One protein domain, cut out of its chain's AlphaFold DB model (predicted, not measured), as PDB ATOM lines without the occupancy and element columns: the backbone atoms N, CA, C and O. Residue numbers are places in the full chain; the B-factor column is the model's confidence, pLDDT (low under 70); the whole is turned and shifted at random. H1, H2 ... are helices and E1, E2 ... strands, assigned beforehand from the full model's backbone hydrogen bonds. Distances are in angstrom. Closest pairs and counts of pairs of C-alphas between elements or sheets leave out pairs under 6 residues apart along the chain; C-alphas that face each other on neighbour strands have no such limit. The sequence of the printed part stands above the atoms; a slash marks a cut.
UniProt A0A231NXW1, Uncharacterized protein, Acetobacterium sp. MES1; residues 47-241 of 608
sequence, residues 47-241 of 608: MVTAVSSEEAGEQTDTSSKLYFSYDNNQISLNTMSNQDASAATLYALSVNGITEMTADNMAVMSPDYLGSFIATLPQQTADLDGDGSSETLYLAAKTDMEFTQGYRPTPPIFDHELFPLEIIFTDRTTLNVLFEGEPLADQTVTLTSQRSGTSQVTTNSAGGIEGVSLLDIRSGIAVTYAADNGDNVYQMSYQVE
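This is residues 47 to 241 of the 608 residues of an uncharacterized protein of Acetobacterium sp. MES1 (UniProt A0A231NXW1). A strongly twisted sheet of nine strands, E4 to E8 and E11 to E14, makes the middle of this domain, with the small sheet E1 E3 E2 packed over part of one face and the hairpin E9 E10 over part of the other. Together they are a stack of sheets, three sheets face to face in turn, with four short helices at the rim. The printed part has 195 residues, and its elements run E1 E2 E3 H1 E4 E5 H2 E6 E7 E8 H3 E9 E10 E11 E12 H4 E13 E14; the class is mostly strand. The large sheet is branched at E8, with E8 and E14 parallel and its other neighbour pairs antiparallel; the sheet E1 E3 E2 is mixed, and E9 E10 is antiparallel. The whole is compact, with a radius of gyration of the C-alphas of 15.9 A, and rounded, spanning 44 by 38 by 33 A.

Start with E1, residues 47 to 49, the parallel neighbour of E3, residues 74 to 79; N 48 and O 75 are 2.9 A apart. E3 forms a hairpin with E2, residues 66 to 71, where N 69 and O 76 are 2.9 A apart. H1, residues 82 to 85, only grazes this sheet with residues 84 to 85. Next, E4, residues 89 to 94, has E5, residues 97 to 100, on one side, a hairpin with N 92 and O 99 at 2.9 A, and E6, residues 113 to 120, on the other, with N 91 and O 118 at 2.8 A. H2, residues 103 to 106, only grazes both sheets; it is only just on the larger, with 5 pairs of C-alphas within 10 A. Look then at E8, residues 135 to 144: E6 and E7, residues 124 to 126, lie on one side of it, and E14, residues 232 to 240, on the other. Find N 119 and O 141 at 2.8 A for E6, N 137 and O 124 at 2.8 A for the hairpin E7 and E8, and N 142 and O 237 at 2.8 A for E14. The sheet E1 E3 E2 faces this sheet at 9.6 A centre to centre, their strands at 4 degrees; the closest C-alphas of E2 and E8, Tyr 67 and Ala 141, are 5.3 A apart. H3, residues 146 to 149, only grazes the large sheet. E9, residues 165 to 170, and E10, residues 174 to 179, form a hairpin, with N 168 and O 176 at 2.8 A. It faces the large sheet at 8.7 A, strands at 33 degrees; the closest C-alphas of E9 and E14, Leu 165 and Tyr 234, are 6.4 A apart. E11, residues 188 to 193, has its hairpin partner E12, residues 197 to 202, on one side, N 191 and O 199 at 2.8 A, and E13, residues 221 to 227, on the other, N 192 and O 222 at 2.8 A. E13 and E14 are a hairpin, with N 223 and O 236 at 2.9 A. H4, residues 214 to 218, stands at the sheet's level, with a height over the sheet of 3.2 A; its O i to N i+4 pair is within hydrogen-bond range, while H1, H2 and H3 are too short for such a pair and have 0 O i to N i+3 pairs within range.

Find C-alpha 47, where E1 begins, at (64.851, 62.466, 169.973). E6 is 17.9 A long and bends by 65 degrees at residue 116. E8, the longest strand, runs 29.1 A from C-alpha 135 at (89.331, 81.732, 164.624). E13 measures 19.6 A, and E14 26.5 A, ending at C-alpha 240 at (68.536, 63.630, 155.505).

The two C-alphas farthest apart, those of Pro 111 and Asp 131, are 48.3 A apart. The printed part has no cut. The long links are E1 to E2, H3 to E9 and E12 to H4. Mean pLDDT of the printed part is 75.1; 54 residues are under 70, among them 48 to 64, 103 to 112 and 146 to 155.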
ATOM      1  N   MET A  47      63.531  61.839 169.978       70.00
ATOM      2  CA  MET A  47      64.851  62.466 169.973       70.00
ATOM      3  C   MET A  47      65.644  61.912 171.149       70.00
ATOM      4  O   MET A  47      65.135  61.842 172.269       70.00
ATOM      5  N   VAL A  48      66.884  61.523 170.887       68.06
ATOM      6  CA  VAL A  48      67.837  61.113 171.914       68.06
ATOM      7  C   VAL A  48      69.008  62.080 171.872       68.06
ATOM      8  O   VAL A  48      69.584  62.360 170.819       68.06
ATOM      9  N   THR A  49      69.345  62.624 173.033       63.09
ATOM     10  CA  THR A  49      70.506  63.490 173.202       63.09
ATOM     11  C   THR A  49      71.772  62.654 173.351       63.09
ATOM     12  O   THR A  49      71.808  61.780 174.213       63.09
ATOM     13  N   ALA A  50      72.790  62.983 172.553       58.56
ATOM     14  CA  ALA A  50      74.209  62.682 172.728       58.56
ATOM     15  C   ALA A  50      74.576  61.247 173.115       58.56
ATOM     16  O   ALA A  50      74.613  60.874 174.287       58.56
ATOM     17  N   VAL A  51      74.986  60.486 172.104       56.00
ATOM     18  CA  VAL A  51      75.775  59.269 172.284       56.00
ATOM     19  C   VAL A  51      77.227  59.635 171.969       56.00
ATOM     20  O   VAL A  51      77.516  60.097 170.865       56.00
ATOM     21  N   SER A  52      78.144  59.492 172.935       51.34
ATOM     22  CA  SER A  52      79.583  59.612 172.662       51.34
ATOM     23  C   SER A  52      79.981  58.606 171.582       51.34
ATOM     24  O   SER A  52      79.462  57.490 171.570       51.34
ATOM     25  N   SER A  53      80.914  58.977 170.701       47.91
ATOM     26  CA  SER A  53      81.273  58.254 169.468       47.91
ATOM     27  C   SER A  53      81.824  56.821 169.629       47.91
ATOM     28  O   SER A  53      82.380  56.285 168.676       47.91
ATOM     29  N   GLU A  54      81.708  56.192 170.800       42.38
ATOM     30  CA  GLU A  54      82.160  54.820 171.055       42.38
ATOM     31  C   GLU A  54      81.105  53.747 170.710       42.38
ATOM     32  O   GLU A  54      81.491  52.625 170.395       42.38
ATOM     33  N   GLU A  55      79.798  54.059 170.703       36.12
ATOM     34  CA  GLU A  55      78.729  53.045 170.518       36.12
ATOM     35  C   GLU A  55      77.856  53.209 169.255       36.12
ATOM     36  O   GLU A  55      77.063  52.321 168.935       36.12
ATOM     37  N   ALA A  56      78.010  54.287 168.477       39.44
ATOM     38  CA  ALA A  56      77.333  54.422 167.184       39.44
ATOM     39  C   ALA A  56      78.093  53.610 166.118       39.44
ATOM     40  O   ALA A  56      79.178  53.997 165.692       39.44
ATOM     41  N   GLY A  57      77.550  52.449 165.744       35.81
ATOM     42  CA  GLY A  57      78.218  51.436 164.922       35.81
ATOM     43  C   GLY A  57      78.978  51.962 163.697       35.81
ATOM     44  O   GLY A  57      78.390  52.535 162.790       35.81
ATOM     45  N   GLU A  58      80.286  51.699 163.685       36.34
ATOM     46  CA  GLU A  58      81.167  51.457 162.529       36.34
ATOM     47  C   GLU A  58      80.889  52.270 161.237       36.34
ATOM     48  O   GLU A  58      80.840  51.701 160.149       36.34
ATOM     49  N   GLN A  59      80.730  53.599 161.336       41.25
ATOM     50  CA  GLN A  59      80.734  54.546 160.198       41.25
ATOM     51  C   GLN A  59      81.178  55.969 160.611       41.25
ATOM     52  O   GLN A  59      80.460  56.940 160.387       41.25
ATOM     53  N   THR A  60      82.345  56.141 161.234       36.84
ATOM     54  CA  THR A  60      82.763  57.463 161.743       36.84
ATOM     55  C   THR A  60      84.203  57.819 161.381       36.84
ATOM     56  O   THR A  60      85.145  57.249 161.921       36.84
ATOM     57  N   ASP A  61      84.364  58.822 160.507       35.38
ATOM     58  CA  ASP A  61      85.615  59.572 160.340       35.38
ATOM     59  C   ASP A  61      85.376  61.098 160.510       35.38
ATOM     60  O   ASP A  61      84.854  61.799 159.643       35.38
ATOM     61  N   THR A  62      85.626  61.553 161.744       43.34
ATOM     62  CA  THR A  62      86.336  62.766 162.231       43.34
ATOM     63  C   THR A  62      86.237  64.173 161.592       43.34
ATOM     64  O   THR A  62      87.121  64.985 161.852       43.34
ATOM     65  N   SER A  63      85.190  64.573 160.856       49.94
ATOM     66  CA  SER A  63      85.152  65.947 160.274       49.94
ATOM     67  C   SER A  63      84.100  66.934 160.815       49.94
ATOM     68  O   SER A  63      84.267  68.144 160.652       49.94
ATOM     69  N   SER A  64      83.042  66.476 161.492       56.44
ATOM     70  CA  SER A  64      81.979  67.351 162.026       56.44
ATOM     71  C   SER A  64      81.767  67.141 163.526       56.44
ATOM     72  O   SER A  64      81.382  66.051 163.950       56.44
ATOM     73  N   LYS A  65      81.974  68.198 164.324       70.00
ATOM     74  CA  LYS A  65      81.870  68.171 165.797       70.00
ATOM     75  C   LYS A  65      80.440  67.962 166.330       70.00
ATOM     76  O   LYS A  65      80.285  67.497 167.458       70.00
ATOM     77  N   LEU A  66      79.419  68.274 165.524       81.44
ATOM     78  CA  LEU A  66      77.988  68.162 165.833       81.44
ATOM     79  C   LEU A  66      77.245  67.636 164.596       81.44
ATOM     80  O   LEU A  66      77.394  68.214 163.518       81.44
ATOM     81  N   TYR A  67      76.456  66.565 164.720       83.31
ATOM     82  CA  TYR A  67      75.665  66.027 163.603       83.31
ATOM     83  C   TYR A  67      74.448  65.215 164.059       83.31
ATOM     84  O   TYR A  67      74.436  64.631 165.141       83.31
ATOM     85  N   PHE A  68      73.428  65.143 163.203       83.81
ATOM     86  CA  PHE A  68      72.284  64.252 163.398       83.81
ATOM     87  C   PHE A  68      72.535  62.880 162.769       83.81
ATOM     88  O   PHE A  68      73.134  62.775 161.702       83.81
ATOM     89  N   SER A  69      72.030  61.824 163.402       79.38
ATOM     90  CA  SER A  69      71.964  60.482 162.823       79.38
ATOM     91  C   SER A  69      70.588  59.863 163.025       79.38
ATOM     92  O   SER A  69      69.906  60.138 164.013       79.38
ATOM     93  N   TYR A  70      70.224  58.957 162.126       77.25
ATOM     94  CA  TYR A  70      68.969  58.221 162.182       77.25
ATOM     95  C   TYR A  70      69.245  56.751 162.513       77.25
ATOM     96  O   TYR A  70      69.851  56.050 161.705       77.25
ATOM     97  N   ASP A  71      68.757  56.262 163.654       70.50
ATOM     98  CA  ASP A  71      68.685  54.821 163.927       70.50
ATOM     99  C   ASP A  71      67.234  54.408 164.065       70.50
ATOM    100  O   ASP A  71      66.586  54.660 165.080       70.50
ATOM    101  N   ASN A  72      66.727  53.735 163.035       66.88
ATOM    102  CA  ASN A  72      65.373  53.221 163.001       66.88
ATOM    103  C   ASN A  72      64.363  54.274 163.502       66.88
ATOM    104  O   ASN A  72      63.998  55.160 162.750       66.88
ATOM    105  N   ASN A  73      63.891  54.185 164.738       68.06
ATOM    106  CA  ASN A  73      62.867  55.068 165.298       68.06
ATOM    107  C   ASN A  73      63.428  56.181 166.202       68.06
ATOM    108  O   ASN A  73      62.682  56.790 166.964       68.06
ATOM    109  N   GLN A  74      64.726  56.451 166.149       72.31
ATOM    110  CA  GLN A  74      65.370  57.478 166.956       72.31
ATOM    111  C   GLN A  74      66.146  58.440 166.071       72.31
ATOM    112  O   GLN A  74      66.784  58.043 165.094       72.31
ATOM    113  N   ILE A  75      66.051  59.714 166.431       76.62
ATOM    114  CA  ILE A  75      66.913  60.754 165.888       76.62
ATOM    115  C   ILE A  75      67.875  61.110 167.002       76.62
ATOM    116  O   ILE A  75      67.461  61.578 168.064       76.62
ATOM    117  N   SER A  76      69.148  60.844 166.756       77.69
ATOM    118  CA  SER A  76      70.206  61.084 167.723       77.69
ATOM    119  C   SER A  76      70.988  62.312 167.298       77.69
ATOM    120  O   SER A  76      71.424  62.407 166.149       77.69
ATOM    121  N   LEU A  77      71.159  63.254 168.221       81.25
ATOM    122  CA  LEU A  77      72.130  64.330 168.071       81.25
ATOM    123  C   LEU A  77      73.457  63.841 168.645       81.25
ATOM    124  O   LEU A  77      73.531  63.586 169.844       81.25
ATOM    125  N   ASN A  78      74.490  63.708 167.819       80.25
ATOM    126  CA  ASN A  78      75.803  63.233 168.244       80.25
ATOM    127  C   ASN A  78      76.808  64.383 168.306       80.25
ATOM    128  O   ASN A  78      76.764  65.319 167.503       80.25
ATOM    129  N   THR A  79      77.730  64.279 169.260       75.44
ATOM    130  CA  THR A  79      78.841  65.214 169.470       75.44
ATOM    131  C   THR A  79      80.126  64.434 169.726       75.44
ATOM    132  O   THR A  79      80.081  63.267 170.120       75.44
ATOM    133  N   MET A  80      81.284  65.060 169.512       65.88
ATOM    134  CA  MET A  80      82.577  64.405 169.758       65.88
ATOM    135  C   MET A  80      82.958  64.300 171.245       65.88
ATOM    136  O   MET A  80      83.843  63.517 171.585       65.88
ATOM    137  N   SER A  81      82.304  65.050 172.138       62.94
ATOM    138  CA  SER A  81      82.583  65.053 173.579       62.94
ATOM    139  C   SER A  81      81.301  65.140 174.405       62.94
ATOM    140  O   SER A  81      80.423  65.955 174.131       62.94
ATOM    141  N   ASN A  82      81.237  64.374 175.499       56.47
ATOM    142  CA  ASN A  82      80.126  64.424 176.459       56.47
ATOM    143  C   ASN A  82      79.951  65.799 177.138       56.47
ATOM    144  O   ASN A  82      78.896  66.052 177.713       56.47
ATOM    145  N   GLN A  83      80.958  66.680 177.105       58.03
ATOM    146  CA  GLN A  83      80.836  68.055 177.616       58.03
ATOM    147  C   GLN A  83      80.156  68.998 176.615       58.03
ATOM    148  O   GLN A  83      79.438  69.903 177.030       58.03
ATOM    149  N   ASP A  84      80.333  68.763 175.315       62.81
ATOM    150  CA  ASP A  84      79.669  69.541 174.263       62.81
ATOM    151  C   ASP A  84      78.183  69.160 174.171       62.81
ATOM    152  O   ASP A  84      77.317  70.000 173.947       62.81
ATOM    153  N   ALA A  85      77.873  67.889 174.436       61.03
ATOM    154  CA  ALA A  85      76.520  67.346 174.491       61.03
ATOM    155  C   ALA A  85      75.558  68.104 175.420       61.03
ATOM    156  O   ALA A  85      74.399  68.308 175.069       61.03
ATOM    157  N   SER A  86      76.017  68.496 176.611       62.78
ATOM    158  CA  SER A  86      75.196  69.216 177.593       62.78
ATOM    159  C   SER A  86      75.084  70.713 177.307       62.78
ATOM    160  O   SER A  86      74.238  71.378 177.902       62.78
ATOM    161  N   ALA A  87      75.926  71.238 176.415       71.69
ATOM    162  CA  ALA A  87      75.932  72.634 175.999       71.69
ATOM    163  C   ALA A  87      75.128  72.883 174.711       71.69
ATOM    164  O   ALA A  87      74.871  74.036 174.376       71.69
ATOM    165  N   ALA A  88      74.739  71.827 173.989       78.75
ATOM    166  CA  ALA A  88      73.982  71.947 172.751       78.75
ATOM    167  C   ALA A  88      72.538  72.406 173.006       78.75
ATOM    168  O   ALA A  88      71.813  71.807 173.805       78.75
ATOM    169  N   THR A  89      72.097  73.424 172.269       83.81
ATOM    170  CA  THR A  89      70.699  73.875 172.262       83.81
ATOM    171  C   THR A  89      70.007  73.361 171.004       83.81
ATOM    172  O   THR A  89      70.542  73.483 169.901       83.81
ATOM    173  N   LEU A  90      68.821  72.773 171.168       85.94
ATOM    174  CA  LEU A  90      68.025  72.194 170.086       85.94
ATOM    175  C   LEU A  90      66.777  73.042 169.836       85.94
ATOM    176  O   LEU A  90      66.027  73.350 170.758       85.94
ATOM    177  N   TYR A  91      66.512  73.340 168.572       86.19
ATOM    178  CA  TYR A  91      65.333  74.059 168.116       86.19
ATOM    179  C   TYR A  91      64.557  73.213 167.110       86.19
ATOM    180  O   TYR A  91      65.125  72.475 166.302       86.19
ATOM    181  N   ALA A  92      63.238  73.352 167.141       83.56
ATOM    182  CA  ALA A  92      62.327  72.747 166.187       83.56
ATOM    183  C   ALA A  92      61.458  73.824 165.548       83.56
ATOM    184  O   ALA A  92      60.959  74.726 166.224       83.56
ATOM    185  N   LEU A  93      61.224  73.703 164.245       78.38
ATOM    186  CA  LEU A  93      60.252  74.560 163.584       78.38
ATOM    187  C   LEU A  93      58.839  74.047 163.870       78.38
ATOM    188  O   LEU A  93      58.557  72.868 163.658       78.38
ATOM    189  N   SER A  94      57.940  74.922 164.310       74.38
ATOM    190  CA  SER A  94      56.526  74.628 164.544       74.38
ATOM    191  C   SER A  94      55.608  75.492 163.676       74.38
ATOM    192  O   SER A  94      56.050  76.455 163.051       74.38
ATOM    193  N   VAL A  95      54.307  75.183 163.661       68.94
ATOM    194  CA  VAL A  95      53.287  76.016 162.983       68.94
ATOM    195  C   VAL A  95      53.278  77.462 163.510       68.94
ATOM    196  O   VAL A  95      52.931  78.381 162.773       68.94
ATOM    197  N   ASN A  96      53.686  77.673 164.766       70.62
ATOM    198  CA  ASN A  96      53.697  78.982 165.424       70.62
ATOM    199  C   ASN A  96      55.068  79.688 165.366       70.62
ATOM    200  O   ASN A  96      55.223  80.735 165.989       70.62
ATOM    201  N   GLY A  97      56.050  79.129 164.650       75.62
ATOM    202  CA  GLY A  97      57.422  79.645 164.578       75.62
ATOM    203  C   GLY A  97      58.451  78.711 165.218       75.62
ATOM    204  O   GLY A  97      58.215  77.509 165.355       75.62
ATOM    205  N   ILE A  98      59.612  79.256 165.578       81.62
ATOM    206  CA  ILE A  98      60.744  78.496 166.128       81.62
ATOM    207  C   ILE A  98      60.514  78.238 167.616       81.62
ATOM    208  O   ILE A  98      60.263  79.164 168.383       81.62
ATOM    209  N   THR A  99      60.627  76.975 168.019       82.50
ATOM    210  CA  THR A  99      60.446  76.540 169.404       82.50
ATOM    211  C   THR A  99      61.723  75.872 169.899       82.50
ATOM    212  O   THR A  99      62.201  74.915 169.290       82.50
ATOM    213  N   GLU A 100      62.265  76.349 171.017       84.12
ATOM    214  CA  GLU A 100      63.375  75.691 171.712       84.12
ATOM    215  C   GLU A 100      62.891  74.399 172.397       84.12
ATOM    216  O   GLU A 100      61.847  74.373 173.059       84.12
ATOM    217  N   MET A 101      63.636  73.308 172.226       76.12
ATOM    218  CA  MET A 101      63.307  72.000 172.784       76.12
ATOM    219  C   MET A 101      64.023  71.785 174.121       76.12
ATOM    220  O   MET A 101      65.238  71.621 174.176       76.12
ATOM    221  N   THR A 102      63.259  71.716 175.211       70.00
ATOM    222  CA  THR A 102      63.756  71.327 176.542       70.00
ATOM    223  C   THR A 102      63.756  69.805 176.719       70.00
ATOM    224  O   THR A 102      63.092  69.097 175.964       70.00
ATOM    225  N   ALA A 103      64.447  69.277 177.740       64.50
ATOM    226  CA  ALA A 103      64.533  67.831 178.010       64.50
ATOM    227  C   ALA A 103      63.174  67.109 178.040       64.50
ATOM    228  O   ALA A 103      63.047  66.012 177.495       64.50
ATOM    229  N   ASP A 104      62.145  67.760 178.581       57.31
ATOM    230  CA  ASP A 104      60.785  67.219 178.646       57.31
ATOM    231  C   ASP A 104      60.084  67.194 177.273       57.31
ATOM    232  O   ASP A 104      59.285  66.299 176.993       57.31
ATOM    233  N   ASN A 105      60.416  68.141 176.387       62.72
ATOM    234  CA  ASN A 105      59.823  68.284 175.054       62.72
ATOM    235  C   ASN A 105      60.624  67.564 173.956       62.72
ATOM    236  O   ASN A 105      60.081  67.294 172.885       62.72
ATOM    237  N   MET A 106      61.890  67.215 174.210       62.66
ATOM    238  CA  MET A 106      62.741  66.438 173.298       62.66
ATOM    239  C   MET A 106      62.212  65.015 173.086       62.66
ATOM    240  O   MET A 106      62.265  64.482 171.979       62.66
ATOM    241  N   ALA A 107      61.630  64.407 174.121       56.34
ATOM    242  CA  ALA A 107      61.179  63.019 174.070       56.34
ATOM    243  C   ALA A 107      59.988  62.772 173.120       56.34
ATOM    244  O   ALA A 107      59.714  61.619 172.779       56.34
ATOM    245  N   VAL A 108      59.271  63.818 172.686       54.84
ATOM    246  CA  VAL A 108      58.024  63.678 171.922       54.84
ATOM    247  C   VAL A 108      58.037  64.560 170.678       54.84
ATOM    248  O   VAL A 108      57.872  65.777 170.743       54.84
ATOM    249  N   MET A 109      58.130  63.926 169.510       59.72
ATOM    250  CA  MET A 109      57.789  64.577 168.248       59.72
ATOM    251  C   MET A 109      56.274  64.830 168.182       59.72
ATOM    252  O   MET A 109      55.502  63.955 167.786       59.72
ATOM    253  N   SER A 110      55.842  66.017 168.618       59.41
ATOM    254  CA  SER A 110      54.464  66.508 168.466       59.41
ATOM    255  C   SER A 110      54.132  66.798 166.989       59.41
ATOM    256  O   SER A 110      55.019  67.246 166.257       59.41
ATOM    257  N   PRO A 111      52.869  66.625 166.540       56.81
ATOM    258  CA  PRO A 111      52.385  67.135 165.252       56.81
ATOM    259  C   PRO A 111      52.597  68.642 165.052       56.81
ATOM    260  O   PRO A 111      52.586  69.105 163.914       56.81
ATOM    261  N   ASP A 112      52.785  69.396 166.139       60.09
ATOM    262  CA  ASP A 112      53.063  70.833 166.086       60.09
ATOM    263  C   ASP A 112      54.408  71.138 165.422       60.09
ATOM    264  O   ASP A 112      54.580  72.225 164.869       60.09
ATOM    265  N   TYR A 113      55.349  70.185 165.451       70.25
ATOM    266  CA  TYR A 113      56.657  70.333 164.833       70.25
ATOM    267  C   TYR A 113      56.602  69.950 163.359       70.25
ATOM    268  O   TYR A 113      56.253  68.839 162.961       70.25
ATOM    269  N   LEU A 114      57.053  70.876 162.531       67.06
ATOM    270  CA  LEU A 114      57.110  70.783 161.088       67.06
ATOM    271  C   LEU A 114      58.233  69.855 160.589       67.06
ATOM    272  O   LEU A 114      58.531  69.876 159.398       67.06
ATOM    273  N   GLY A 115      58.823  69.027 161.453       72.31
ATOM    274  CA  GLY A 115      59.810  68.010 161.091       72.31
ATOM    275  C   GLY A 115      61.145  68.560 160.600       72.31
ATOM    276  O   GLY A 115      61.832  67.863 159.867       72.31
ATOM    277  N   SER A 116      61.491  69.787 160.978       81.25
ATOM    278  CA  SER A 116      62.803  70.387 160.745       81.25
ATOM    279  C   SER A 116      63.399  70.752 162.093       81.25
ATOM    280  O   SER A 116      62.718  71.382 162.911       81.25
ATOM    281  N   PHE A 117      64.630  70.311 162.331       84.94
ATOM    282  CA  PHE A 117      65.336  70.515 163.591       84.94
ATOM    283  C   PHE A 117      66.713  71.084 163.320       84.94
ATOM    284  O   PHE A 117      67.392  70.651 162.386       84.94
ATOM    285  N   ILE A 118      67.125  72.014 164.172       88.56
ATOM    286  CA  ILE A 118      68.452  72.611 164.145       88.56
ATOM    287  C   ILE A 118      69.036  72.590 165.554       88.56
ATOM    288  O   ILE A 118      68.356  72.900 166.529       88.56
ATOM    289  N   ALA A 119      70.285  72.164 165.666       87.50
ATOM    290  CA  ALA A 119      71.047  72.158 166.900       87.50
ATOM    291  C   ALA A 119      72.277  73.042 166.732       87.50
ATOM    292  O   ALA A 119      72.849  73.119 165.646       87.50
ATOM    293  N   THR A 120      72.686  73.690 167.811       87.75
ATOM    294  CA  THR A 120      73.808  74.632 167.832       87.75
ATOM    295  C   THR A 120      74.622  74.421 169.100       87.75
ATOM    296  O   THR A 120      74.073  74.062 170.145       87.75
ATOM    297  N   LEU A 121      75.933  74.624 168.988       84.62
ATOM    298  CA  LEU A 121      76.842  74.692 170.125       84.62
ATOM    299  C   LEU A 121      77.246  76.147 170.403       84.62
ATOM    300  O   LEU A 121      77.303  76.956 169.474       84.62
ATOM    301  N   PRO A 122      77.597  76.479 171.659       82.12
ATOM    302  CA  PRO A 122      78.207  77.762 171.973       82.12
ATOM    303  C   PRO A 122      79.454  78.007 171.122       82.12
ATOM    304  O   PRO A 122      80.195  77.070 170.813       82.12
ATOM    305  N   GLN A 123      79.695  79.277 170.794       83.31
ATOM    306  CA  GLN A 123      80.863  79.720 170.038       83.31
ATOM    307  C   GLN A 123      82.153  79.150 170.639       83.31
ATOM    308  O   GLN A 123      82.417  79.296 171.836       83.31
ATOM    309  N   GLN A 124      82.962  78.519 169.794       82.19
ATOM    310  CA  GLN A 124      84.274  78.003 170.171       82.19
ATOM    311  C   GLN A 124      85.362  78.885 169.557       82.19
ATOM    312  O   GLN A 124      85.145  79.530 168.537       82.19
ATOM    313  N   THR A 125      86.537  78.905 170.177       79.56
ATOM    314  CA  THR A 125      87.745  79.491 169.583       79.56
ATOM    315  C   THR A 125      88.751  78.374 169.374       79.56
ATOM    316  O   THR A 125      88.991  77.574 170.283       79.56
ATOM    317  N   ALA A 126      89.269  78.256 168.159       75.00
ATOM    318  CA  ALA A 126      90.250  77.245 167.796       75.00
ATOM    319  C   ALA A 126      91.092  77.771 166.638       75.00
ATOM    320  O   ALA A 126      90.526  78.397 165.760       75.00
ATOM    321  N   ASP A 127      92.391  77.483 166.669       75.50
ATOM    322  CA  ASP A 127      93.326  77.682 165.556       75.50
ATOM    323  C   ASP A 127      93.072  76.582 164.510       75.50
ATOM    324  O   ASP A 127      93.368  75.404 164.757       75.50
ATOM    325  N   LEU A 128      92.390  76.930 163.417       73.88
ATOM    326  CA  LEU A 128      91.923  75.986 162.398       73.88
ATOM    327  C   LEU A 128      92.916  75.826 161.245       73.88
ATOM    328  O   LEU A 128      92.973  74.742 160.651       73.88
ATOM    329  N   ASP A 129      93.681  76.865 160.924       67.81
ATOM    330  CA  ASP A 129      94.644  76.866 159.822       67.81
ATOM    331  C   ASP A 129      96.108  76.648 160.264       67.81
ATOM    332  O   ASP A 129      96.977  76.374 159.425       67.81
ATOM    333  N   GLY A 130      96.370  76.639 161.574       67.00
ATOM    334  CA  GLY A 130      97.679  76.394 162.170       67.00
ATOM    335  C   GLY A 130      98.615  77.599 162.103       67.00
ATOM    336  O   GLY A 130      99.836  77.421 162.232       67.00
ATOM    337  N   ASP A 131      98.085  78.799 161.860       72.62
ATOM    338  CA  ASP A 131      98.848  80.044 161.785       72.62
ATOM    339  C   ASP A 131      99.142  80.666 163.168       72.62
ATOM    340  O   ASP A 131      99.949  81.599 163.282       72.62
ATOM    341  N   GLY A 132      98.575  80.092 164.237       67.56
ATOM    342  CA  GLY A 132      98.740  80.538 165.619       67.56
ATOM    343  C   GLY A 132      97.785  81.659 166.040       67.56
ATOM    344  O   GLY A 132      97.873  82.125 167.184       67.56
ATOM    345  N   SER A 133      96.897  82.106 165.155       73.88
ATOM    346  CA  SER A 133      95.715  82.900 165.474       73.88
ATOM    347  C   SER A 133      94.551  81.967 165.833       73.88
ATOM    348  O   SER A 133      94.625  80.759 165.664       73.88
ATOM    349  N   SER A 134      93.524  82.483 166.505       77.75
ATOM    350  CA  SER A 134      92.362  81.670 166.875       77.75
ATOM    351  C   SER A 134      91.143  82.221 166.179       77.75
ATOM    352  O   SER A 134      90.726  83.344 166.468       77.75
ATOM    353  N   GLU A 135      90.558  81.410 165.316       82.31
ATOM    354  CA  GLU A 135      89.331  81.732 164.624       82.31
ATOM    355  C   GLU A 135      88.126  81.428 165.509       82.31
ATOM    356  O   GLU A 135      88.123  80.562 166.399       82.31
ATOM    357  N   THR A 136      87.063  82.177 165.255       84.31
ATOM    358  CA  THR A 136      85.775  81.958 165.886       84.31
ATOM    359  C   THR A 136      84.999  80.900 165.108       84.31
ATOM    360  O   THR A 136      84.656  81.096 163.948       84.31
ATOM    361  N   LEU A 137      84.670  79.792 165.771       84.25
ATOM    362  CA  LEU A 137      83.967  78.662 165.176       84.25
ATOM    363  C   LEU A 137      82.501  78.611 165.630       84.25
ATOM    364  O   LEU A 137      82.204  78.425 166.816       84.25
ATOM    365  N   TYR A 138      81.595  78.695 164.656       87.62
ATOM    366  CA  TYR A 138      80.155  78.502 164.815       87.62
ATOM    367  C   TYR A 138      79.753  77.120 164.291       87.62
ATOM    368  O   TYR A 138      79.920  76.823 163.107       87.62
ATOM    369  N   LEU A 139      79.223  76.271 165.177       86.19
ATOM    370  CA  LEU A 139      78.840  74.892 164.865       86.19
ATOM    371  C   LEU A 139      77.329  74.723 164.937       86.19
ATOM    372  O   LEU A 139      76.731  74.873 166.005       86.19
ATOM    373  N   ALA A 140      76.740  74.321 163.819       89.19
ATOM    374  CA  ALA A 140      75.338  73.956 163.735       89.19
ATOM    375  C   ALA A 140      75.152  72.584 163.074       89.19
ATOM    376  O   ALA A 140      75.983  72.108 162.301       89.19
ATOM    377  N   ALA A 141      74.032  71.944 163.371       88.38
ATOM    378  CA  ALA A 141      73.558  70.751 162.692       88.38
ATOM    379  C   ALA A 141      72.089  70.951 162.353       88.38
ATOM    380  O   ALA A 141      71.339  71.424 163.199       88.38
ATOM    381  N   LYS A 142      71.653  70.569 161.156       88.56
ATOM    382  CA  LYS A 142      70.243  70.587 160.754       88.56
ATOM    383  C   LYS A 142      69.840  69.262 160.144       88.56
ATOM    384  O   LYS A 142      70.634  68.575 159.503       88.56
ATOM    385  N   THR A 143      68.584  68.908 160.352       85.00
ATOM    386  CA  THR A 143      68.007  67.699 159.787       85.00
ATOM    387  C   THR A 143      66.547  67.945 159.431       85.00
ATOM    388  O   THR A 143      65.782  68.493 160.230       85.00
ATOM    389  N   ASP A 144      66.157  67.526 158.227       79.94
ATOM    390  CA  ASP A 144      64.789  67.652 157.727       79.94
ATOM    391  C   ASP A 144      64.165  66.265 157.530       79.94
ATOM    392  O   ASP A 144      64.645  65.421 156.770       79.94
ATOM    393  N   MET A 145      63.037  66.028 158.196       73.69
ATOM    394  CA  MET A 145      62.234  64.810 158.086       73.69
ATOM    395  C   MET A 145      61.302  64.851 156.869       73.69
ATOM    396  O   MET A 145      60.096  64.590 156.959       73.69
ATOM    397  N   GLU A 146      61.847  65.173 155.696       62.47
ATOM    398  CA  GLU A 146      61.061  65.222 154.459       62.47
ATOM    399  C   GLU A 146      60.418  63.868 154.107       62.47
ATOM    400  O   GLU A 146      59.393  63.812 153.422       62.47
ATOM    401  N   PHE A 147      60.994  62.757 154.582       58.66
ATOM    402  CA  PHE A 147      60.513  61.397 154.320       58.66
ATOM    403  C   PHE A 147      59.227  61.052 155.071       58.66
ATOM    404  O   PHE A 147      58.457  60.200 154.621       58.66
ATOM    405  N   THR A 148      58.958  61.708 156.196       55.78
ATOM    406  CA  THR A 148      57.696  61.534 156.919       55.78
ATOM    407  C   THR A 148      56.727  62.670 156.627       55.78
ATOM    408  O   THR A 148      55.577  62.406 156.303       55.78
ATOM    409  N   GLN A 149      57.175  63.924 156.618       56.78
ATOM    410  CA  GLN A 149      56.289  65.078 156.393       56.78
ATOM    411  C   GLN A 149      55.925  65.314 154.916       56.78
ATOM    412  O   GLN A 149      55.043  66.118 154.609       56.78
ATOM    413  N   GLY A 150      56.576  64.601 153.993       58.44
ATOM    414  CA  GLY A 150      56.431  64.798 152.557       58.44
ATOM    415  C   GLY A 150      57.255  65.977 152.032       58.44
ATOM    416  O   GLY A 150      57.796  66.779 152.789       58.44
ATOM    417  N   TYR A 151      57.360  66.071 150.703       58.19
ATOM    418  CA  TYR A 151      58.052  67.182 150.045       58.19
ATOM    419  C   TYR A 151      57.401  68.521 150.378       58.19
ATOM    420  O   TYR A 151      56.176  68.648 150.268       58.19
ATOM    421  N   ARG A 152      58.222  69.530 150.679       62.38
ATOM    422  CA  ARG A 152      57.772  70.914 150.792       62.38
ATOM    423  C   ARG A 152      58.388  71.753 149.679       62.38
ATOM    424  O   ARG A 152      59.605  71.792 149.582       62.38
ATOM    425  N   PRO A 153      57.563  72.436 148.866       57.41
ATOM    426  CA  PRO A 153      58.072  73.278 147.788       57.41
ATOM    427  C   PRO A 153      58.823  74.508 148.315       57.41
ATOM    428  O   PRO A 153      59.698  75.026 147.639       57.41
ATOM    429  N   THR A 154      58.486  74.969 149.520       65.38
ATOM    430  CA  THR A 154      59.259  75.965 150.264       65.38
ATOM    431  C   THR A 154      59.869  75.267 151.472       65.38
ATOM    432  O   THR A 154      59.137  74.969 152.429       65.38
ATOM    433  N   PRO A 155      61.159  74.922 151.415       69.94
ATOM    434  CA  PRO A 155      61.820  74.309 152.547       69.94
ATOM    435  C   PRO A 155      61.849  75.279 153.741       69.94
ATOM    436  O   PRO A 155      61.835  76.499 153.561       69.94
ATOM    437  N   PRO A 156      61.812  74.746 154.969       72.38
ATOM    438  CA  PRO A 156      61.825  75.557 156.175       72.38
ATOM    439  C   PRO A 156      63.161  76.293 156.324       72.38
ATOM    440  O   PRO A 156      64.225  75.674 156.229       72.38
ATOM    441  N   ILE A 157      63.059  77.597 156.574       78.25
ATOM    442  CA  ILE A 157      64.169  78.502 156.882       78.25
ATOM    443  C   ILE A 157      64.037  78.873 158.359       78.25
ATOM    444  O   ILE A 157      62.926  79.171 158.816       78.25
ATOM    445  N   PHE A 158      65.132  78.797 159.106       81.12
ATOM    446  CA  PHE A 158      65.181  79.273 160.485       81.12
ATOM    447  C   PHE A 158      65.549  80.763 160.524       81.12
ATOM    448  O   PHE A 158      65.868  81.377 159.512       81.12
ATOM    449  N   ASP A 159      65.430  81.389 161.693       77.38
ATOM    450  CA  ASP A 159      65.720  82.813 161.826       77.38
ATOM    451  C   ASP A 159      67.225  83.062 161.686       77.38
ATOM    452  O   ASP A 159      68.023  82.554 162.478       77.38
ATOM    453  N   HIS A 160      67.595  83.857 160.685       72.19
ATOM    454  CA  HIS A 160      68.971  84.234 160.379       72.19
ATOM    455  C   HIS A 160      69.716  84.894 161.550       72.19
ATOM    456  O   HIS A 160      70.932  84.746 161.643       72.19
ATOM    457  N   GLU A 161      69.012  85.566 162.472       74.00
ATOM    458  CA  GLU A 161      69.639  86.169 163.657       74.00
ATOM    459  C   GLU A 161      70.198  85.104 164.614       74.00
ATOM    460  O   GLU A 161      71.191  85.335 165.304       74.00
ATOM    461  N   LEU A 162      69.571  83.925 164.650       74.75
ATOM    462  CA  LEU A 162      70.014  82.788 165.456       74.75
ATOM    463  C   LEU A 162      70.963  81.871 164.676       74.75
ATOM    464  O   LEU A 162      71.822  81.224 165.277       74.75
ATOM    465  N   PHE A 163      70.809  81.807 163.350       83.00
ATOM    466  CA  PHE A 163      71.536  80.884 162.480       83.00
ATOM    467  C   PHE A 163      72.069  81.610 161.238       83.00
ATOM    468  O   PHE A 163      71.417  81.610 160.194       83.00
ATOM    469  N   PRO A 164      73.273  82.206 161.323       84.38
ATOM    470  CA  PRO A 164      73.840  82.975 160.221       84.38
ATOM    471  C   PRO A 164      74.137  82.123 158.989       84.38
ATOM    472  O   PRO A 164      73.982  82.606 157.881       84.38
ATOM    473  N   LEU A 165      74.543  80.860 159.153       89.56
ATOM    474  CA  LEU A 165      74.730  79.918 158.049       89.56
ATOM    475  C   LEU A 165      73.611  78.877 158.081       89.56
ATOM    476  O   LEU A 165      73.463  78.170 159.079       89.56
ATOM    477  N   GLU A 166      72.873  78.740 156.978       89.88
ATOM    478  CA  GLU A 166      71.813  77.743 156.847       89.88
ATOM    479  C   GLU A 166      71.927  76.931 155.548       89.88
ATOM    480  O   GLU A 166      72.073  77.472 154.455       89.88
ATOM    481  N   ILE A 167      71.820  75.603 155.659       89.06
ATOM    482  CA  ILE A 167      71.738  74.687 154.518       89.06
ATOM    483  C   ILE A 167      70.280  74.304 154.293       89.06
ATOM    484  O   ILE A 167      69.542  73.944 155.220       89.06
ATOM    485  N   ILE A 168      69.874  74.336 153.031       84.88
ATOM    486  CA  ILE A 168      68.526  74.014 152.601       84.88
ATOM    487  C   ILE A 168      68.563  73.039 151.435       84.88
ATOM    488  O   ILE A 168      69.173  73.302 150.403       84.88
ATOM    489  N   PHE A 169      67.825  71.939 151.552       79.62
ATOM    490  CA  PHE A 169      67.642  71.009 150.447       79.62
ATOM    491  C   PHE A 169      66.413  71.392 149.616       79.62
ATOM    492  O   PHE A 169      65.278  71.226 150.049       79.62
ATOM    493  N   THR A 170      66.639  71.932 148.419       71.25
ATOM    494  CA  THR A 170      65.582  72.426 147.522       71.25
ATOM    495  C   THR A 170      65.403  71.472 146.343       71.25
ATOM    496  O   THR A 170      66.364  70.863 145.862       71.25
ATOM    497  N   ASP A 171      64.153  71.270 145.906       64.31
ATOM    498  CA  ASP A 171      63.789  70.424 144.755       64.31
ATOM    499  C   ASP A 171      64.395  69.012 144.767       64.31
ATOM    500  O   ASP A 171      64.499  68.340 143.738       64.31
ATOM    501  N   ARG A 172      64.781  68.531 145.959       67.44
ATOM    502  CA  ARG A 172      65.358  67.203 146.225       67.44
ATOM    503  C   ARG A 172      66.626  66.885 145.441       67.44
ATOM    504  O   ARG A 172      66.972  65.710 145.302       67.44
ATOM    505  N   THR A 173      67.269  67.900 144.886       65.38
ATOM    506  CA  THR A 173      68.396  67.740 143.961       65.38
ATOM    507  C   THR A 173      69.501  68.752 144.213       65.38
ATOM    508  O   THR A 173      70.657  68.430 143.948       65.38
ATOM    509  N   THR A 174      69.172  69.913 144.783       74.69
ATOM    510  CA  THR A 174      70.124  71.002 144.999       74.69
ATOM    511  C   THR A 174      70.174  71.366 146.474       74.69
ATOM    512  O   THR A 174      69.145  71.497 147.137       74.69
ATOM    513  N   LEU A 175      71.385  71.531 146.996       84.19
ATOM    514  CA  LEU A 175      71.605  72.103 148.319       84.19
ATOM    515  C   LEU A 175      71.904  73.581 148.148       84.19
ATOM    516  O   LEU A 175      72.908  73.928 147.538       84.19
ATOM    517  N   ASN A 176      71.045  74.430 148.683       87.88
ATOM    518  CA  ASN A 176      71.268  75.861 148.732       87.88
ATOM    519  C   ASN A 176      71.883  76.220 150.081       87.88
ATOM    520  O   ASN A 176      71.432  75.747 151.126       87.88
ATOM    521  N   VAL A 177      72.918  77.046 150.036       90.38
ATOM    522  CA  VAL A 177      73.574  77.622 151.204       90.38
ATOM    523  C   VAL A 177      73.126  79.070 151.314       90.38
ATOM    524  O   VAL A 177      73.265  79.851 150.371       90.38
ATOM    525  N   LEU A 178      72.572  79.407 152.467       90.25
ATOM    526  CA  LEU A 178      72.170  80.752 152.835       90.25
ATOM    527  C   LEU A 178      73.142  81.284 153.883       90.25
ATOM    528  O   LEU A 178      73.544  80.548 154.787       90.25
ATOM    529  N   PHE A 179      73.490  82.558 153.761       90.56
ATOM    530  CA  PHE A 179      74.227  83.300 154.767       90.56
ATOM    531  C   PHE A 179      73.453  84.574 155.119       90.56
ATOM    532  O   PHE A 179      73.047  85.314 154.228       90.56
ATOM    533  N   GLU A 180      73.187  84.784 156.407       87.81
ATOM    534  CA  GLU A 180      72.357  85.873 156.943       87.81
ATOM    535  C   GLU A 180      70.967  85.960 156.281       87.81
ATOM    536  O   GLU A 180      70.404  87.034 156.091       87.81
ATOM    537  N   GLY A 181      70.396  84.803 155.925       82.56
ATOM    538  CA  GLY A 181      69.084  84.701 155.279       82.56
ATOM    539  C   GLY A 181      69.085  84.937 153.764       82.56
ATOM    540  O   GLY A 181      68.056  84.720 153.127       82.56
ATOM    541  N   GLU A 182      70.223  85.303 153.169       86.19
ATOM    542  CA  GLU A 182      70.368  85.531 151.729       86.19
ATOM    543  C   GLU A 182      71.179  84.411 151.051       86.19
ATOM    544  O   GLU A 182      72.042  83.793 151.680       86.19
ATOM    545  N   PRO A 183      70.938  84.104 149.762       87.25
ATOM    546  CA  PRO A 183      71.708  83.089 149.050       87.25
ATOM    547  C   PRO A 183      73.192  83.448 148.986       87.25
ATOM    548  O   PRO A 183      73.562  84.519 148.504       87.25
ATOM    549  N   LEU A 184      74.053  82.524 149.417       89.81
ATOM    550  CA  LEU A 184      75.499  82.711 149.383       89.81
ATOM    551  C   LEU A 184      76.001  82.561 147.940       89.81
ATOM    552  O   LEU A 184      76.441  81.486 147.544       89.81
ATOM    553  N   ALA A 185      75.877  83.610 147.130       88.25
ATOM    554  CA  ALA A 185      76.143  83.568 145.695       88.25
ATOM    555  C   ALA A 185      77.636  83.678 145.344       88.25
ATOM    556  O   ALA A 185      78.331  84.563 145.841       88.25
ATOM    557  N   ASP A 186      78.101  82.817 144.431       86.81
ATOM    558  CA  ASP A 186      79.442  82.857 143.823       86.81
ATOM    559  C   ASP A 186      80.611  82.805 144.834       86.81
ATOM    560  O   ASP A 186      81.697  83.332 144.580       86.81
ATOM    561  N   GLN A 187      80.409  82.147 145.981       89.00
ATOM    562  CA  GLN A 187      81.419  81.981 147.032       89.00
ATOM    563  C   GLN A 187      81.954  80.554 147.081       89.00
ATOM    564  O   GLN A 187      81.295  79.595 146.679       89.00
ATOM    565  N   THR A 188      83.173  80.398 147.599       89.00
ATOM    566  CA  THR A 188      83.773  79.073 147.793       89.00
ATOM    567  C   THR A 188      83.399  78.532 149.164       89.00
ATOM    568  O   THR A 188      83.711  79.138 150.185       89.00
ATOM    569  N   VAL A 189      82.764  77.363 149.180       90.25
ATOM    570  CA  VAL A 189      82.441  76.617 150.395       90.25
ATOM    571  C   VAL A 189      83.152  75.272 150.385       90.25
ATOM    572  O   VAL A 189      83.365  74.657 149.337       90.25
ATOM    573  N   THR A 190      83.524  74.793 151.566       89.88
ATOM    574  CA  THR A 190      84.106  73.460 151.721       89.88
ATOM    575  C   THR A 190      82.995  72.472 152.048       89.88
ATOM    576  O   THR A 190      82.389  72.542 153.116       89.88
ATOM    577  N   LEU A 191      82.724  71.557 151.121       88.62
ATOM    578  CA  LEU A 191      81.770  70.470 151.281       88.62
ATOM    579  C   LEU A 191      82.511  69.206 151.716       88.62
ATOM    580  O   LEU A 191      83.331  68.667 150.969       88.62
ATOM    581  N   THR A 192      82.168  68.693 152.888       87.12
ATOM    582  CA  THR A 192      82.660  67.413 153.388       87.12
ATOM    583  C   THR A 192      81.536  66.391 153.366       87.12
ATOM    584  O   THR A 192      80.505  66.584 154.002       87.12
ATOM    585  N   SER A 193      81.727  65.298 152.630       84.50
ATOM    586  CA  SER A 193      80.834  64.138 152.615       84.50
ATOM    587  C   SER A 193      81.558  62.925 153.181       84.50
ATOM    588  O   SER A 193      82.714  62.681 152.840       84.50
ATOM    589  N   GLN A 194      80.856  62.098 153.956       75.25
ATOM    590  CA  GLN A 194      81.424  60.840 154.450       75.25
ATOM    591  C   GLN A 194      81.842  59.883 153.323       75.25
ATOM    592  O   GLN A 194      82.778  59.104 153.474       75.25
ATOM    593  N   ARG A 195      81.145  59.924 152.182       77.62
ATOM    594  CA  ARG A 195      81.370  58.987 151.077       77.62
ATOM    595  C   ARG A 195      82.353  59.513 150.036       77.62
ATOM    596  O   ARG A 195      83.137  58.738 149.491       77.62
ATOM    597  N   SER A 196      82.273  60.808 149.741       79.50
ATOM    598  CA  SER A 196      83.045  61.457 148.672       79.50
ATOM    599  C   SER A 196      84.256  62.246 149.192       79.50
ATOM    600  O   SER A 196      85.054  62.721 148.389       79.50
ATOM    601  N   GLY A 197      84.428  62.346 150.515       82.12
ATOM    602  CA  GLY A 197      85.494  63.115 151.153       82.12
ATOM    603  C   GLY A 197      85.230  64.621 151.141       82.12
ATOM    604  O   GLY A 197      84.100  65.075 150.939       82.12
ATOM    605  N   THR A 198      86.284  65.399 151.376       85.88
ATOM    606  CA  THR A 198      86.238  66.866 151.383       85.88
ATOM    607  C   THR A 198      86.561  67.431 150.005       85.88
ATOM    608  O   THR A 198      87.528  67.030 149.359       85.88
ATOM    609  N   SER A 199      85.755  68.391 149.561       85.50
ATOM    610  CA  SER A 199      85.912  69.095 148.290       85.50
ATOM    611  C   SER A 199      85.559  70.572 148.450       85.50
ATOM    612  O   SER A 199      84.663  70.917 149.215       85.50
ATOM    613  N   GLN A 200      86.254  71.450 147.732       87.56
ATOM    614  CA  GLN A 200      85.861  72.854 147.626       87.56
ATOM    615  C   GLN A 200      84.931  73.020 146.430       87.56
ATOM    616  O   GLN A 200      85.253  72.574 145.326       87.56
ATOM    617  N   VAL A 201      83.781  73.647 146.655       87.69
ATOM    618  CA  VAL A 201      82.766  73.886 145.629       87.69
ATOM    619  C   VAL A 201      82.390  75.360 145.648       87.69
ATOM    620  O   VAL A 201      82.242  75.957 146.711       87.69
ATOM    621  N   THR A 202      82.249  75.952 144.467       88.81
ATOM    622  CA  THR A 202      81.739  77.317 144.323       88.81
ATOM    623  C   THR A 202      80.223  77.268 144.178       88.81
ATOM    624  O   THR A 202      79.708  76.512 143.351       88.81
ATOM    625  N   THR A 203      79.510  78.040 144.992       88.75
ATOM    626  CA  THR A 203      78.053  78.176 144.909       88.75
ATOM    627  C   THR A 203      77.648  78.953 143.656       88.75
ATOM    628  O   THR A 203      78.382  79.817 143.182       88.75
ATOM    629  N   ASN A 204      76.477  78.652 143.093       86.19
ATOM    630  CA  ASN A 204      75.925  79.422 141.975       86.19
ATOM    631  C   ASN A 204      75.278  80.741 142.454       86.19
ATOM    632  O   ASN A 204      75.209  81.018 143.651       86.19
ATOM    633  N   SER A 205      74.729  81.534 141.530       81.94
ATOM    634  CA  SER A 205      74.081  82.821 141.834       81.94
ATOM    635  C   SER A 205      72.856  82.733 142.760       81.94
ATOM    636  O   SER A 205      72.365  83.757 143.224       81.94
ATOM    637  N   ALA A 206      72.321  81.533 142.986       79.88
ATOM    638  CA  ALA A 206      71.216  81.255 143.900       79.88
ATOM    639  C   ALA A 206      71.685  80.534 145.182       79.88
ATOM    640  O   ALA A 206      70.865  79.956 145.893       79.88
ATOM    641  N   GLY A 207      72.993  80.530 145.470       82.44
ATOM    642  CA  GLY A 207      73.577  79.844 146.628       82.44
ATOM    643  C   GLY A 207      73.623  78.318 146.502       82.44
ATOM    644  O   GLY A 207      73.937  77.627 147.468       82.44
ATOM    645  N   GLY A 208      73.303  77.772 145.331       84.44
ATOM    646  CA  GLY A 208      73.193  76.339 145.087       84.44
ATOM    647  C   GLY A 208      74.537  75.652 144.865       84.44
ATOM    648  O   GLY A 208      75.367  76.116 144.082       84.44
ATOM    649  N   ILE A 209      74.715  74.507 145.518       84.94
ATOM    650  CA  ILE A 209      75.794  73.547 145.293       84.94
ATOM    651  C   ILE A 209      75.270  72.468 144.341       84.94
ATOM    652  O   ILE A 209      74.425  71.642 144.704       84.94
ATOM    653  N   GLU A 210      75.778  72.463 143.113       75.31
ATOM    654  CA  GLU A 210      75.422  71.468 142.101       75.31
ATOM    655  C   GLU A 210      76.289  70.205 142.206       75.31
ATOM    656  O   GLU A 210      77.445  70.239 142.623       75.31
ATOM    657  N   GLY A 211      75.737  69.064 141.790       71.88
ATOM    658  CA  GLY A 211      76.495  67.814 141.663       71.88
ATOM    659  C   GLY A 211      76.650  66.995 142.947       71.88
ATOM    660  O   GLY A 211      77.289  65.943 142.906       71.88
ATOM    661  N   VAL A 212      76.034  67.403 144.061       77.25
ATOM    662  CA  VAL A 212      75.994  66.585 145.283       77.25
ATOM    663  C   VAL A 212      75.021  65.424 145.089       77.25
ATOM    664  O   VAL A 212      73.844  65.617 144.786       77.25
ATOM    665  N   SER A 213      75.499  64.188 145.242       76.50
ATOM    666  CA  SER A 213      74.628  63.026 145.073       76.50
ATOM    667  C   SER A 213      73.731  62.827 146.299       76.50
ATOM    668  O   SER A 213      74.179  62.978 147.431       76.50
ATOM    669  N   LEU A 214      72.473  62.405 146.111       75.31
ATOM    670  CA  LEU A 214      71.571  62.091 147.235       75.31
ATOM    671  C   LEU A 214      72.160  61.036 148.190       75.31
ATOM    672  O   LEU A 214      71.854  61.032 149.376       75.31
ATOM    673  N   LEU A 215      73.008  60.137 147.679       76.31
ATOM    674  CA  LEU A 215      73.728  59.157 148.494       76.31
ATOM    675  C   LEU A 215      74.711  59.833 149.456       76.31
ATOM    676  O   LEU A 215      74.817  59.399 150.597       76.31
ATOM    677  N   ASP A 216      75.375  60.900 149.015       79.38
ATOM    678  CA  ASP A 216      76.297  61.673 149.844       79.38
ATOM    679  C   ASP A 216      75.526  62.465 150.910       79.38
ATOM    680  O   ASP A 216      75.902  62.448 152.078       79.38
ATOM    681  N   ILE A 217      74.380  63.053 150.543       78.75
ATOM    682  CA  ILE A 217      73.470  63.739 151.480       78.75
ATOM    683  C   ILE A 217      72.930  62.768 152.542       78.75
ATOM    684  O   ILE A 217      72.858  63.100 153.722       78.75
ATOM    685  N   ARG A 218      72.585  61.537 152.143       77.62
ATOM    686  CA  ARG A 218      72.133  60.471 153.055       77.62
ATOM    687  C   ARG A 218      73.236  59.914 153.937       77.62
ATOM    688  O   ARG A 218      72.935  59.412 155.011       77.62
ATOM    689  N   SER A 219      74.488  59.977 153.496       77.31
ATOM    690  CA  SER A 219      75.624  59.669 154.366       77.31
ATOM    691  C   SER A 219      75.953  60.810 155.329       77.31
ATOM    692  O   SER A 219      76.803  60.639 156.183       77.31
ATOM    693  N   GLY A 220      75.299  61.963 155.197       82.62
ATOM    694  CA  GLY A 220      75.626  63.153 155.964       82.62
ATOM    695  C   GLY A 220      76.695  63.980 155.275       82.62
ATOM    696  O   GLY A 220      77.700  63.474 154.761       82.62
ATOM    697  N   ILE A 221      76.442  65.281 155.257       87.56
ATOM    698  CA  ILE A 221      77.349  66.278 154.705       87.56
ATOM    699  C   ILE A 221      77.581  67.387 155.721       87.56
ATOM    700  O   ILE A 221      76.739  67.648 156.575       87.56
ATOM    701  N   ALA A 222      78.706  68.072 155.601       89.12
ATOM    702  CA  ALA A 222      78.969  69.317 156.299       89.12
ATOM    703  C   ALA A 222      79.421  70.372 155.294       89.12
ATOM    704  O   ALA A 222      80.277  70.099 154.451       89.12
ATOM    705  N   VAL A 223      78.848  71.568 155.382       90.06
ATOM    706  CA  VAL A 223      79.299  72.736 154.624       90.06
ATOM    707  C   VAL A 223      80.017  73.661 155.589       90.06
ATOM    708  O   VAL A 223      79.491  73.981 156.652       90.06
ATOM    709  N   THR A 224      81.228  74.059 155.216       90.06
ATOM    710  CA  THR A 224      82.042  75.019 155.964       90.06
ATOM    711  C   THR A 224      82.269  76.254 155.108       90.06
ATOM    712  O   THR A 224      82.703  76.143 153.958       90.06
ATOM    713  N   TYR A 225      81.978  77.418 155.672       90.75
ATOM    714  CA  TYR A 225      82.173  78.720 155.058       90.75
ATOM    715  C   TYR A 225      82.993  79.601 156.000       90.75
ATOM    716  O   TYR A 225      82.656  79.738 157.175       90.75
ATOM    717  N   ALA A 226      84.078  80.170 155.483       88.44
ATOM    718  CA  ALA A 226      84.909  81.123 156.203       88.44
ATOM    719  C   ALA A 226      84.533  82.538 155.744       88.44
ATOM    720  O   ALA A 226      84.712  82.876 154.572       88.44
ATOM    721  N   ALA A 227      83.976  83.331 156.655       84.06
ATOM    722  CA  ALA A 227      83.640  84.732 156.438       84.06
ATOM    723  C   ALA A 227      84.779  85.642 156.933       84.06
ATOM    724  O   ALA A 227      85.720  85.181 157.578       84.06
ATOM    725  N   ASP A 228      84.695  86.939 156.624       78.44
ATOM    726  CA  ASP A 228      85.572  87.978 157.191       78.44
ATOM    727  C   ASP A 228      87.078  87.673 157.078       78.44
ATOM    728  O   ASP A 228      87.821  87.751 158.047       78.44
ATOM    729  N   ASN A 229      87.541  87.305 155.878       73.19
ATOM    730  CA  ASN A 229      88.931  86.905 155.591       73.19
ATOM    731  C   ASN A 229      89.449  85.667 156.350       73.19
ATOM    732  O   ASN A 229      90.639  85.379 156.249       73.19
ATOM    733  N   GLY A 230      88.585  84.915 157.036       74.38
ATOM    734  CA  GLY A 230      88.959  83.708 157.776       74.38
ATOM    735  C   GLY A 230      88.677  83.782 159.273       74.38
ATOM    736  O   GLY A 230      88.568  82.735 159.898       74.38
ATOM    737  N   ASP A 231      88.463  84.978 159.833       79.56
ATOM    738  CA  ASP A 231      88.323  85.178 161.285       79.56
ATOM    739  C   ASP A 231      87.100  84.449 161.879       79.56
ATOM    740  O   ASP A 231      87.116  84.017 163.038       79.56
ATOM    741  N   ASN A 232      86.035  84.306 161.081       86.00
ATOM    742  CA  ASN A 232      84.785  83.654 161.460       86.00
ATOM    743  C   ASN A 232      84.516  82.442 160.561       86.00
ATOM    744  O   ASN A 232      84.251  82.578 159.365       86.00
ATOM    745  N   VAL A 233      84.516  81.247 161.147       86.69
ATOM    746  CA  VAL A 233      84.255  79.989 160.446       86.69
ATOM    747  C   VAL A 233      82.906  79.428 160.869       86.69
ATOM    748  O   VAL A 233      82.671  79.096 162.031       86.69
ATOM    749  N   TYR A 234      82.014  79.277 159.897       89.62
ATOM    750  CA  TYR A 234      80.692  78.698 160.070       89.62
ATOM    751  C   TYR A 234      80.684  77.292 159.485       89.62
ATOM    752  O   TYR A 234      80.937  77.105 158.295       89.62
ATOM    753  N   GLN A 235      80.373  76.294 160.309       89.88
ATOM    754  CA  GLN A 235      80.212  74.916 159.869       89.88
ATOM    755  C   GLN A 235      78.813  74.427 160.222       89.88
ATOM    756  O   GLN A 235      78.396  74.439 161.380       89.88
ATOM    757  N   MET A 236      78.112  73.931 159.207       90.38
ATOM    758  CA  MET A 236      76.801  73.334 159.369       90.38
ATOM    759  C   MET A 236      76.785  71.914 158.822       90.38
ATOM    760  O   MET A 236      77.066  71.691 157.643       90.38
ATOM    761  N   SER A 237      76.450  70.946 159.671       89.88
ATOM    762  CA  SER A 237      76.160  69.586 159.223       89.88
ATOM    763  C   SER A 237      74.698  69.459 158.806       89.88
ATOM    764  O   SER A 237      73.798  70.040 159.415       89.88
ATOM    765  N   TYR A 238      74.456  68.707 157.741       88.25
ATOM    766  CA  TYR A 238      73.132  68.437 157.213       88.25
ATOM    767  C   TYR A 238      72.967  66.942 156.971       88.25
ATOM    768  O   TYR A 238      73.767  66.312 156.274       88.25
ATOM    769  N   GLN A 239      71.911  66.380 157.550       83.25
ATOM    770  CA  GLN A 239      71.559  64.977 157.399       83.25
ATOM    771  C   GLN A 239      70.112  64.869 156.922       83.25
ATOM    772  O   GLN A 239      69.211  65.536 157.425       83.25
ATOM    773  N   VAL A 240      69.882  63.984 155.957       79.00
ATOM    774  CA  VAL A 240      68.536  63.630 155.505       79.00
ATOM    775  C   VAL A 240      68.175  62.241 156.029       79.00
ATOM    776  O   VAL A 240      69.026  61.348 156.084       79.00
ATOM    777  N   GLU A 241      66.911  62.056 156.409       75.69
ATOM    778  CA  GLU A 241      66.362  60.757 156.817       75.69
ATOM    779  C   GLU A 241      66.561  59.711 155.698       75.69
ATOM    780  O   GLU A 241      66.127  59.927 154.573       75.69
TER     781      GLU A 241